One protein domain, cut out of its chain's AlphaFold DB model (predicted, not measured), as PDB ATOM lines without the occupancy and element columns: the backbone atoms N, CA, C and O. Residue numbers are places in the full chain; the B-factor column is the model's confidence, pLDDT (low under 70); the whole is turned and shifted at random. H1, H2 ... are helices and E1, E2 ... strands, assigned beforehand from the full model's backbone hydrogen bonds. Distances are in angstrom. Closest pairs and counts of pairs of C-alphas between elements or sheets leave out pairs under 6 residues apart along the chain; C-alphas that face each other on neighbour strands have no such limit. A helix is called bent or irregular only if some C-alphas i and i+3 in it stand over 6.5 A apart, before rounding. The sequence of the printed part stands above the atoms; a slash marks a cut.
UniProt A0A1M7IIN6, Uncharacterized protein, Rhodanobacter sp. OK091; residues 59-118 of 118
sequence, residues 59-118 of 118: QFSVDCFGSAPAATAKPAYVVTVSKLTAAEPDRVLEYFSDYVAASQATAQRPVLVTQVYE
ATOM      1  N   GLN A  59      16.098 -33.724  -5.590       70.31
ATOM      2  CA  GLN A  59      14.874 -33.220  -6.194       70.31
ATOM      3  C   GLN A  59      15.253 -32.373  -7.410       70.31
ATOM      4  O   GLN A  59      16.150 -31.533  -7.317       70.31
ATOM      5  N   PHE A  60      14.607 -32.596  -8.552       68.12
ATOM      6  CA  PHE A  60      14.859 -31.815  -9.764       68.12
ATOM      7  C   PHE A  60      13.590 -31.643 -10.599       68.12
ATOM      8  O   PHE A  60      12.703 -32.494 -10.585       68.12
ATOM      9  N   SER A  61      13.508 -30.521 -11.316       65.12
ATOM     10  CA  SER A  61      12.425 -30.228 -12.257       65.12
ATOM     11  C   SER A  61      12.827 -30.690 -13.652       65.12
ATOM     12  O   SER A  61      13.951 -30.421 -14.082       65.12
ATOM     13  N   VAL A  62      11.925 -31.369 -14.357       64.38
ATOM     14  CA  VAL A  62      12.146 -31.785 -15.744       64.38
ATOM     15  C   VAL A  62      11.131 -31.108 -16.649       64.38
ATOM     16  O   VAL A  62       9.922 -31.251 -16.467       64.38
ATOM     17  N   ASP A  63      11.651 -30.411 -17.656       64.81
ATOM     18  CA  ASP A  63      10.857 -29.863 -18.746       64.81
ATOM     19  C   ASP A  63      10.680 -30.909 -19.844       64.81
ATOM     20  O   ASP A  63      11.635 -31.501 -20.350       64.81
ATOM     21  N   CYS A  64       9.440 -31.105 -20.265       58.56
ATOM     22  CA  CYS A  64       9.077 -32.196 -21.163       58.56
ATOM     23  C   CYS A  64       9.393 -31.992 -22.644       58.56
ATOM     24  O   CYS A  64       9.131 -32.877 -23.457       58.56
ATOM     25  N   PHE A  65       9.940 -30.835 -23.011       56.59
ATOM     26  CA  PHE A  65      10.211 -30.496 -24.401       56.59
ATOM     27  C   PHE A  65      11.579 -29.836 -24.548       56.59
ATOM     28  O   PHE A  65      11.775 -28.685 -24.148       56.59
ATOM     29  N   GLY A  66      12.498 -30.540 -25.213       53.47
ATOM     30  CA  GLY A  66      13.683 -29.924 -25.802       53.47
ATOM     31  C   GLY A  66      13.262 -28.844 -26.802       53.47
ATOM     32  O   GLY A  66      12.428 -29.095 -27.667       53.47
ATOM     33  N   SER A  67      13.796 -27.632 -26.630       50.59
ATOM     34  CA  SER A  67      13.724 -26.480 -27.548       50.59
ATOM     35  C   SER A  67      12.393 -26.245 -28.289       50.59
ATOM     36  O   SER A  67      12.400 -25.840 -29.448       50.59
ATOM     37  N   ALA A  68      11.240 -26.463 -27.649       48.62
ATOM     38  CA  ALA A  68       9.949 -26.057 -28.210       48.62
ATOM     39  C   ALA A  68       9.668 -24.564 -27.923       48.62
ATOM     40  O   ALA A  68      10.008 -24.092 -26.824       48.62
ATOM     41  N   PRO A  69       9.057 -23.825 -28.876       45.47
ATOM     42  CA  PRO A  69       8.788 -22.393 -28.751       45.47
ATOM     43  C   PRO A  69       7.918 -22.088 -27.525       45.47
ATOM     44  O   PRO A  69       6.989 -22.824 -27.204       45.47
ATOM     45  N   ALA A  70       8.236 -20.986 -26.842       53.94
ATOM     46  CA  ALA A  70       7.754 -20.596 -25.512       53.94
ATOM     47  C   ALA A  70       6.235 -20.324 -25.373       53.94
ATOM     48  O   ALA A  70       5.803 -19.824 -24.341       53.94
ATOM     49  N   ALA A  71       5.427 -20.620 -26.395       51.97
ATOM     50  CA  ALA A  71       4.005 -20.272 -26.446       51.97
ATOM     51  C   ALA A  71       3.062 -21.350 -25.880       51.97
ATOM     52  O   ALA A  71       1.871 -21.091 -25.723       51.97
ATOM     53  N   THR A  72       3.567 -22.541 -25.555       51.59
ATOM     54  CA  THR A  72       2.768 -23.616 -24.954       51.59
ATOM     55  C   THR A  72       3.179 -23.770 -23.497       51.59
ATOM     56  O   THR A  72       4.368 -23.955 -23.232       51.59
ATOM     57  N   ALA A  73       2.223 -23.693 -22.564       52.66
ATOM     58  CA  ALA A  73       2.448 -24.038 -21.162       52.66
ATOM     59  C   ALA A  73       3.132 -25.409 -21.114       52.66
ATOM     60  O   ALA A  73       2.578 -26.408 -21.580       52.66
ATOM     61  N   LYS A  74       4.394 -25.425 -20.685       55.91
ATOM     62  CA  LYS A  74       5.201 -26.639 -20.692       55.91
ATOM     63  C   LYS A  74       4.791 -27.445 -19.467       55.91
ATOM     64  O   LYS A  74       4.906 -26.901 -18.371       55.91
ATOM     65  N   PRO A  75       4.321 -28.695 -19.619       56.31
ATOM     66  CA  PRO A  75       4.174 -29.555 -18.462       56.31
ATOM     67  C   PRO A  75       5.573 -29.727 -17.870       56.31
ATOM     68  O   PRO A  75       6.496 -30.182 -18.556       56.31
ATOM     69  N   ALA A  76       5.731 -29.269 -16.637       63.28
ATOM     70  CA  ALA A  76       6.910 -29.483 -15.824       63.28
ATOM     71  C   ALA A  76       6.518 -30.483 -14.742       63.28
ATOM     72  O   ALA A  76       5.405 -30.430 -14.215       63.28
ATOM     73  N   TYR A  77       7.413 -31.412 -14.432       63.69
ATOM     74  CA  TYR A  77       7.211 -32.310 -13.306       63.69
ATOM     75  C   TYR A  77       8.399 -32.270 -12.364       63.69
ATOM     76  O   TYR A  77       9.558 -32.135 -12.770       63.69
ATOM     77  N   VAL A  78       8.086 -32.402 -11.081       70.62
ATOM     78  CA  VAL A  78       9.069 -32.477 -10.011       70.62
ATOM     79  C   VAL A  78       9.364 -33.944  -9.749       70.62
ATOM     80  O   VAL A  78       8.478 -34.712  -9.372       70.62
ATOM     81  N   VAL A  79      10.623 -34.329  -9.937       72.38
ATOM     82  CA  VAL A  79      11.123 -35.660  -9.594       72.38
ATOM     83  C   VAL A  79      11.742 -35.609  -8.211       72.38
ATOM     84  O   VAL A  79      12.633 -34.798  -7.963       72.38
ATOM     85  N   THR A  80      11.309 -36.506  -7.329       76.69
ATOM     86  CA  THR A  80      11.931 -36.738  -6.021       76.69
ATOM     87  C   THR A  80      12.483 -38.154  -5.963       76.69
ATOM     88  O   THR A  80      11.774 -39.109  -6.281       76.69
ATOM     89  N   VAL A  81      13.746 -38.283  -5.562       80.31
ATOM     90  CA  VAL A  81      14.471 -39.554  -5.496       80.31
ATOM     91  C   VAL A  81      14.824 -39.858  -4.039       80.31
ATOM     92  O   VAL A  81      15.709 -39.221  -3.469       80.31
ATOM     93  N   SER A  82      14.170 -40.853  -3.440       77.62
ATOM     94  CA  SER A  82      14.297 -41.198  -2.015       77.62
ATOM     95  C   SER A  82      14.824 -42.618  -1.823       77.62
ATOM     96  O   SER A  82      14.351 -43.560  -2.450       77.62
ATOM     97  N   LYS A  83      15.808 -42.801  -0.937       78.62
ATOM     98  CA  LYS A  83      16.314 -44.139  -0.579       78.62
ATOM     99  C   LYS A  83      15.212 -44.914   0.137       78.62
ATOM    100  O   LYS A  83      14.749 -44.455   1.178       78.62
ATOM    101  N   LEU A  84      14.879 -46.107  -0.355       75.94
ATOM    102  CA  LEU A  84      14.102 -47.052   0.440       75.94
ATOM    103  C   LEU A  84      15.013 -47.600   1.535       75.94
ATOM    104  O   LEU A  84      16.050 -48.215   1.274       75.94
ATOM    105  N   THR A  85      14.645 -47.324   2.777       69.75
ATOM    106  CA  THR A  85      15.313 -47.872   3.957       69.75
ATOM    107  C   THR A  85      14.334 -48.763   4.706       69.75
ATOM    108  O   THR A  85      13.131 -48.675   4.491       69.75
ATOM    109  N   ALA A  86      14.837 -49.591   5.621       63.41
ATOM    110  CA  ALA A  86      14.000 -50.410   6.501       63.41
ATOM    111  C   ALA A  86      13.132 -49.586   7.484       63.41
ATOM    112  O   ALA A  86      12.457 -50.153   8.330       63.41
ATOM    113  N   ALA A  87      13.181 -48.250   7.418       65.38
ATOM    114  CA  ALA A  87      12.351 -47.339   8.202       65.38
ATOM    115  C   ALA A  87      11.205 -46.715   7.375       65.38
ATOM    116  O   ALA A  87      10.617 -45.729   7.815       65.38
ATOM    117  N   GLU A  88      10.913 -47.238   6.177       76.25
ATOM    118  CA  GLU A  88       9.765 -46.787   5.383       76.25
ATOM    119  C   GLU A  88       8.443 -47.117   6.103       76.25
ATOM    120  O   GLU A  88       8.211 -48.284   6.423       76.25
ATOM    121  N   PRO A  89       7.561 -46.134   6.378       80.44
ATOM    122  CA  PRO A  89       6.255 -46.402   6.987       80.44
ATOM    123  C   PRO A  89       5.335 -47.273   6.117       80.44
ATOM    124  O   PRO A  89       4.407 -47.892   6.646       80.44
ATOM    125  N   ASP A  90       5.556 -47.321   4.800       85.00
ATOM    126  CA  ASP A  90       4.785 -48.169   3.893       85.00
ATOM    127  C   ASP A  90       5.341 -49.606   3.857       85.00
ATOM    128  O   ASP A  90       6.424 -49.878   3.332       85.00
ATOM    129  N   ARG A  91       4.540 -50.557   4.357       85.06
ATOM    130  CA  ARG A  91       4.888 -51.989   4.409       85.06
ATOM    131  C   ARG A  91       5.158 -52.611   3.041       85.06
ATOM    132  O   ARG A  91       5.892 -53.593   2.950       85.06
ATOM    133  N   VAL A  92       4.536 -52.097   1.982       88.38
ATOM    134  CA  VAL A  92       4.754 -52.596   0.621       88.38
ATOM    135  C   VAL A  92       6.140 -52.173   0.146       88.38
ATOM    136  O   VAL A  92       6.889 -53.000  -0.376       88.38
ATOM    137  N   LEU A  93       6.510 -50.910   0.375       86.06
ATOM    138  CA  LEU A  93       7.834 -50.394   0.028       86.06
ATOM    139  C   LEU A  93       8.942 -51.087   0.830       86.06
ATOM    140  O   LEU A  93       9.965 -51.461   0.255       86.06
ATOM    141  N   GLU A  94       8.717 -51.333   2.120       84.94
ATOM    142  CA  GLU A  94       9.621 -52.112   2.973       84.94
ATOM    143  C   GLU A  94       9.843 -53.528   2.415       84.94
ATOM    144  O   GLU A  94      10.983 -53.926   2.158       84.94
ATOM    145  N   TYR A  95       8.756 -54.253   2.119       86.75
ATOM    146  CA  TYR A  95       8.826 -55.595   1.538       86.75
ATOM    147  C   TYR A  95       9.640 -55.621   0.240       86.75
ATOM    148  O   TYR A  95      10.506 -56.479   0.070       86.75
ATOM    149  N   PHE A  96       9.403 -54.674  -0.674       86.12
ATOM    150  CA  PHE A  96      10.161 -54.606  -1.925       86.12
ATOM    151  C   PHE A  96      11.634 -54.267  -1.697       86.12
ATOM    152  O   PHE A  96      12.496 -54.848  -2.363       86.12
ATOM    153  N   SER A  97      11.939 -53.367  -0.757       84.50
ATOM    154  CA  SER A  97      13.322 -53.064  -0.388       84.50
ATOM    155  C   SER A  97      14.067 -54.318   0.045       84.50
ATOM    156  O   SER A  97      15.194 -54.552  -0.399       84.50
ATOM    157  N   ASP A  98      13.456 -55.100   0.926       86.12
ATOM    158  CA  ASP A  98      14.101 -56.266   1.515       86.12
ATOM    159  C   ASP A  98      14.125 -57.449   0.547       86.12
ATOM    160  O   ASP A  98      15.127 -58.160   0.476       86.12
ATOM    161  N   TYR A  99      13.096 -57.602  -0.289       86.50
ATOM    162  CA  TYR A  99      13.078 -58.582  -1.375       86.50
ATOM    163  C   TYR A  99      14.231 -58.354  -2.363       86.50
ATOM    164  O   TYR A  99      14.950 -59.289  -2.718       86.50
ATOM    165  N   VAL A 100      14.452 -57.104  -2.785       85.12
ATOM    166  CA  VAL A 100      15.559 -56.766  -3.693       85.12
ATOM    167  C   VAL A 100      16.906 -56.980  -3.007       85.12
ATOM    168  O   VAL A 100      17.793 -57.588  -3.608       85.12
ATOM    169  N   ALA A 101      17.051 -56.566  -1.746       82.12
ATOM    170  CA  ALA A 101      18.278 -56.784  -0.980       82.12
ATOM    171  C   ALA A 101      18.596 -58.279  -0.781       82.12
ATOM    172  O   ALA A 101      19.761 -58.668  -0.813       82.12
ATOM    173  N   ALA A 102      17.577 -59.126  -0.622       85.25
ATOM    174  CA  ALA A 102      17.736 -60.574  -0.507       85.25
ATOM    175  C   ALA A 102      18.017 -61.262  -1.855       85.25
ATOM    176  O   ALA A 102      18.566 -62.363  -1.877       85.25
ATOM    177  N   SER A 103      17.652 -60.634  -2.978       84.69
ATOM    178  CA  SER A 103      17.760 -61.252  -4.305       84.69
ATOM    179  C   SER A 103      19.205 -61.432  -4.786       84.69
ATOM    180  O   SER A 103      19.479 -62.371  -5.533       84.69
ATOM    181  N   GLN A 104      20.140 -60.568  -4.366       79.38
ATOM    182  CA  GLN A 104      21.567 -60.688  -4.690       79.38
ATOM    183  C   GLN A 104      22.425 -60.116  -3.557       79.38
ATOM    184  O   GLN A 104      22.158 -59.026  -3.064       79.38
ATOM    185  N   ALA A 105      23.521 -60.795  -3.209       69.50
ATOM    186  CA  ALA A 105      24.430 -60.358  -2.142       69.50
ATOM    187  C   ALA A 105      25.074 -58.976  -2.392       69.50
ATOM    188  O   ALA A 105      25.547 -58.332  -1.460       69.50
ATOM    189  N   THR A 106      25.101 -58.523  -3.647       75.75
ATOM    190  CA  THR A 106      25.626 -57.217  -4.074       75.75
ATOM    191  C   THR A 106      24.530 -56.234  -4.491       75.75
ATOM    192  O   THR A 106      24.849 -55.144  -4.972       75.75
ATOM    193  N   ALA A 107      23.246 -56.585  -4.331       71.38
ATOM    194  CA  ALA A 107      22.148 -55.693  -4.677       71.38
ATOM    195  C   ALA A 107      22.183 -54.443  -3.792       71.38
ATOM    196  O   ALA A 107      22.156 -54.513  -2.562       71.38
ATOM    197  N   GLN A 108      22.218 -53.273  -4.427       75.00
ATOM    198  CA  GLN A 108      21.963 -52.019  -3.731       75.00
ATOM    199  C   GLN A 108      20.478 -51.940  -3.365       75.00
ATOM    200  O   GLN A 108      19.622 -52.399  -4.125       75.00
ATOM    201  N   ARG A 109      20.166 -51.338  -2.208       75.75
ATOM    202  CA  ARG A 109      18.771 -51.065  -1.842       75.75
ATOM    203  C   ARG A 109      18.109 -50.219  -2.939       75.75
ATOM    204  O   ARG A 109      18.752 -49.291  -3.443       75.75
ATOM    205  N   PRO A 110      16.852 -50.520  -3.303       78.56
ATOM    206  CA  PRO A 110      16.146 -49.767  -4.324       78.56
ATOM    207  C   PRO A 110      15.891 -48.323  -3.873       78.56
ATOM    208  O   PRO A 110      16.017 -47.959  -2.702       78.56
ATOM    209  N   VAL A 111      15.533 -47.483  -4.836       82.75
ATOM    210  CA  VAL A 111      15.256 -46.062  -4.632       82.75
ATOM    211  C   VAL A 111      13.848 -45.782  -5.152       82.75
ATOM    212  O   VAL A 111      13.498 -46.231  -6.243       82.75
ATOM    213  N   LEU A 112      13.041 -45.059  -4.377       80.44
ATOM    214  CA  LEU A 112      11.726 -44.580  -4.789       80.44
ATOM    215  C   LEU A 112      11.887 -43.323  -5.630       80.44
ATOM    216  O   LEU A 112      12.507 -42.353  -5.193       80.44
ATOM    217  N   VAL A 113      11.291 -43.333  -6.816       79.50
ATOM    218  CA  VAL A 113      11.215 -42.167  -7.692       79.50
ATOM    219  C   VAL A 113       9.758 -41.734  -7.759       79.50
ATOM    220  O   VAL A 113       8.910 -42.495  -8.217       79.50
ATOM    221  N   THR A 114       9.467 -40.523  -7.286       78.44
ATOM    222  CA  THR A 114       8.127 -39.921  -7.347       78.44
ATOM    223  C   THR A 114       8.134 -38.780  -8.351       78.44
ATOM    224  O   THR A 114       9.063 -37.974  -8.350       78.44
ATOM    225  N   GLN A 115       7.107 -38.713  -9.196       75.25
ATOM    226  CA  GLN A 115       6.908 -37.648 -10.177       75.25
ATOM    227  C   GLN A 115       5.601 -36.928  -9.855       75.25
ATOM    228  O   GLN A 115       4.551 -37.565  -9.781       75.25
ATOM    229  N   VAL A 116       5.673 -35.616  -9.644       72.81
ATOM    230  CA  VAL A 116       4.504 -34.761  -9.398       72.81
ATOM    231  C   VAL A 116       4.324 -33.843 -10.598       72.81
ATOM    232  O   VAL A 116       5.261 -33.133 -10.961       72.81
ATOM    233  N   TYR A 117       3.145 -33.896 -11.212       68.00
ATOM    234  CA  TYR A 117       2.747 -33.055 -12.340       68.00
ATOM    235  C   TYR A 117       1.894 -31.890 -11.822       68.00
ATOM    236  O   TYR A 117       0.986 -32.129 -11.025       68.00
ATOM    237  N   GLU A 118       2.191 -30.674 -12.280       61.03
ATOM    238  CA  GLU A 118       1.388 -29.459 -12.050       61.03
ATOM    239  C   GLU A 118       0.392 -29.216 -13.196       61.03
ATOM    240  O   GLU A 118       0.748 -29.505 -14.366       61.03
TER     241      GLU A 118
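This is residues 59 to 118 of the 118 residues of an uncharacterized protein of Rhodanobacter sp. OK091 (UniProt A0A1M7IIN6). A narrow ribbon of three antiparallel strands, E1, E2 and E3, has one helix, H1, set across one end, and a long loop leads away from the other end, where residues 66 to 73 stick out. The helix hardly covers the ribbon and sits past the end where E2 stops and E3 starts, so the parts follow one another along the long axis. The printed part has 60 residues, with three named strands and one named helix in the order E1, E2, H1, E3; the sheet's order is E1, E2, E3, and the class is mixed, helices and strands. The whole is extended, with a radius of gyration of the C-alphas of 16.6 A and spans of 50 by 24 by 14 A.

E1, residues 59 to 63, and E2, residues 76 to 83, form a hairpin, antiparallel at 151 degrees. C-alphas 59 and 80 face each other at 4.6 A, and N 79 and O 60 are within hydrogen-bond range at 2.8 A. E2 is the inner strand of the sheet. H1, residues 91 to 103, is only just on the sheet, with 5 pairs of C-alphas within 10 A, and only grazes it with residues 93 to 97. In H1 every O i to N i+4 pair is within hydrogen-bond range. E3, residues 111 to 117, is antiparallel to E2 at 160 degrees. C-alphas 83 and 111 face each other at 4.6 A, as do C-alphas 77 and 117, also at 4.6 A. N 82 and O 112 are 2.8 A apart and N 78 and O 116 are 2.9 A apart, both within hydrogen-bond range. E1 and E3 are the edge strands.

E1 begins at C-alpha 59 at (14.874, -33.220, -6.194) and is 13.6 A long from first to last C-alpha. E2 measures 23.1 A from C-alpha 76 to C-alpha 83, which stands at (16.314, -44.139, -0.579). H1 measures 18.1 A from Arg 91 to Ser 103 and is not bent. E3 measures 19.6 A and ends at C-alpha 117 at (2.747, -33.055, -12.340).

The outline is a rod, and the two C-alphas farthest apart, those of Ala 71 and Ala 105, are 51.1 A apart. Residues 66 to 73 and 102 to 107 stand free; without them the body spans 38 by 20 by 13 A. The link from E1 to E2, residues 64 to 75, is long; those from E2 to H1 and from H1 to E3 are short. The printed part has no cut and ends at the chain's last residue, Glu 118. Mean pLDDT of the printed part is 71.7; it is under 70 at residues 60 to 77, 85 to 87, 105, and 117 to 118.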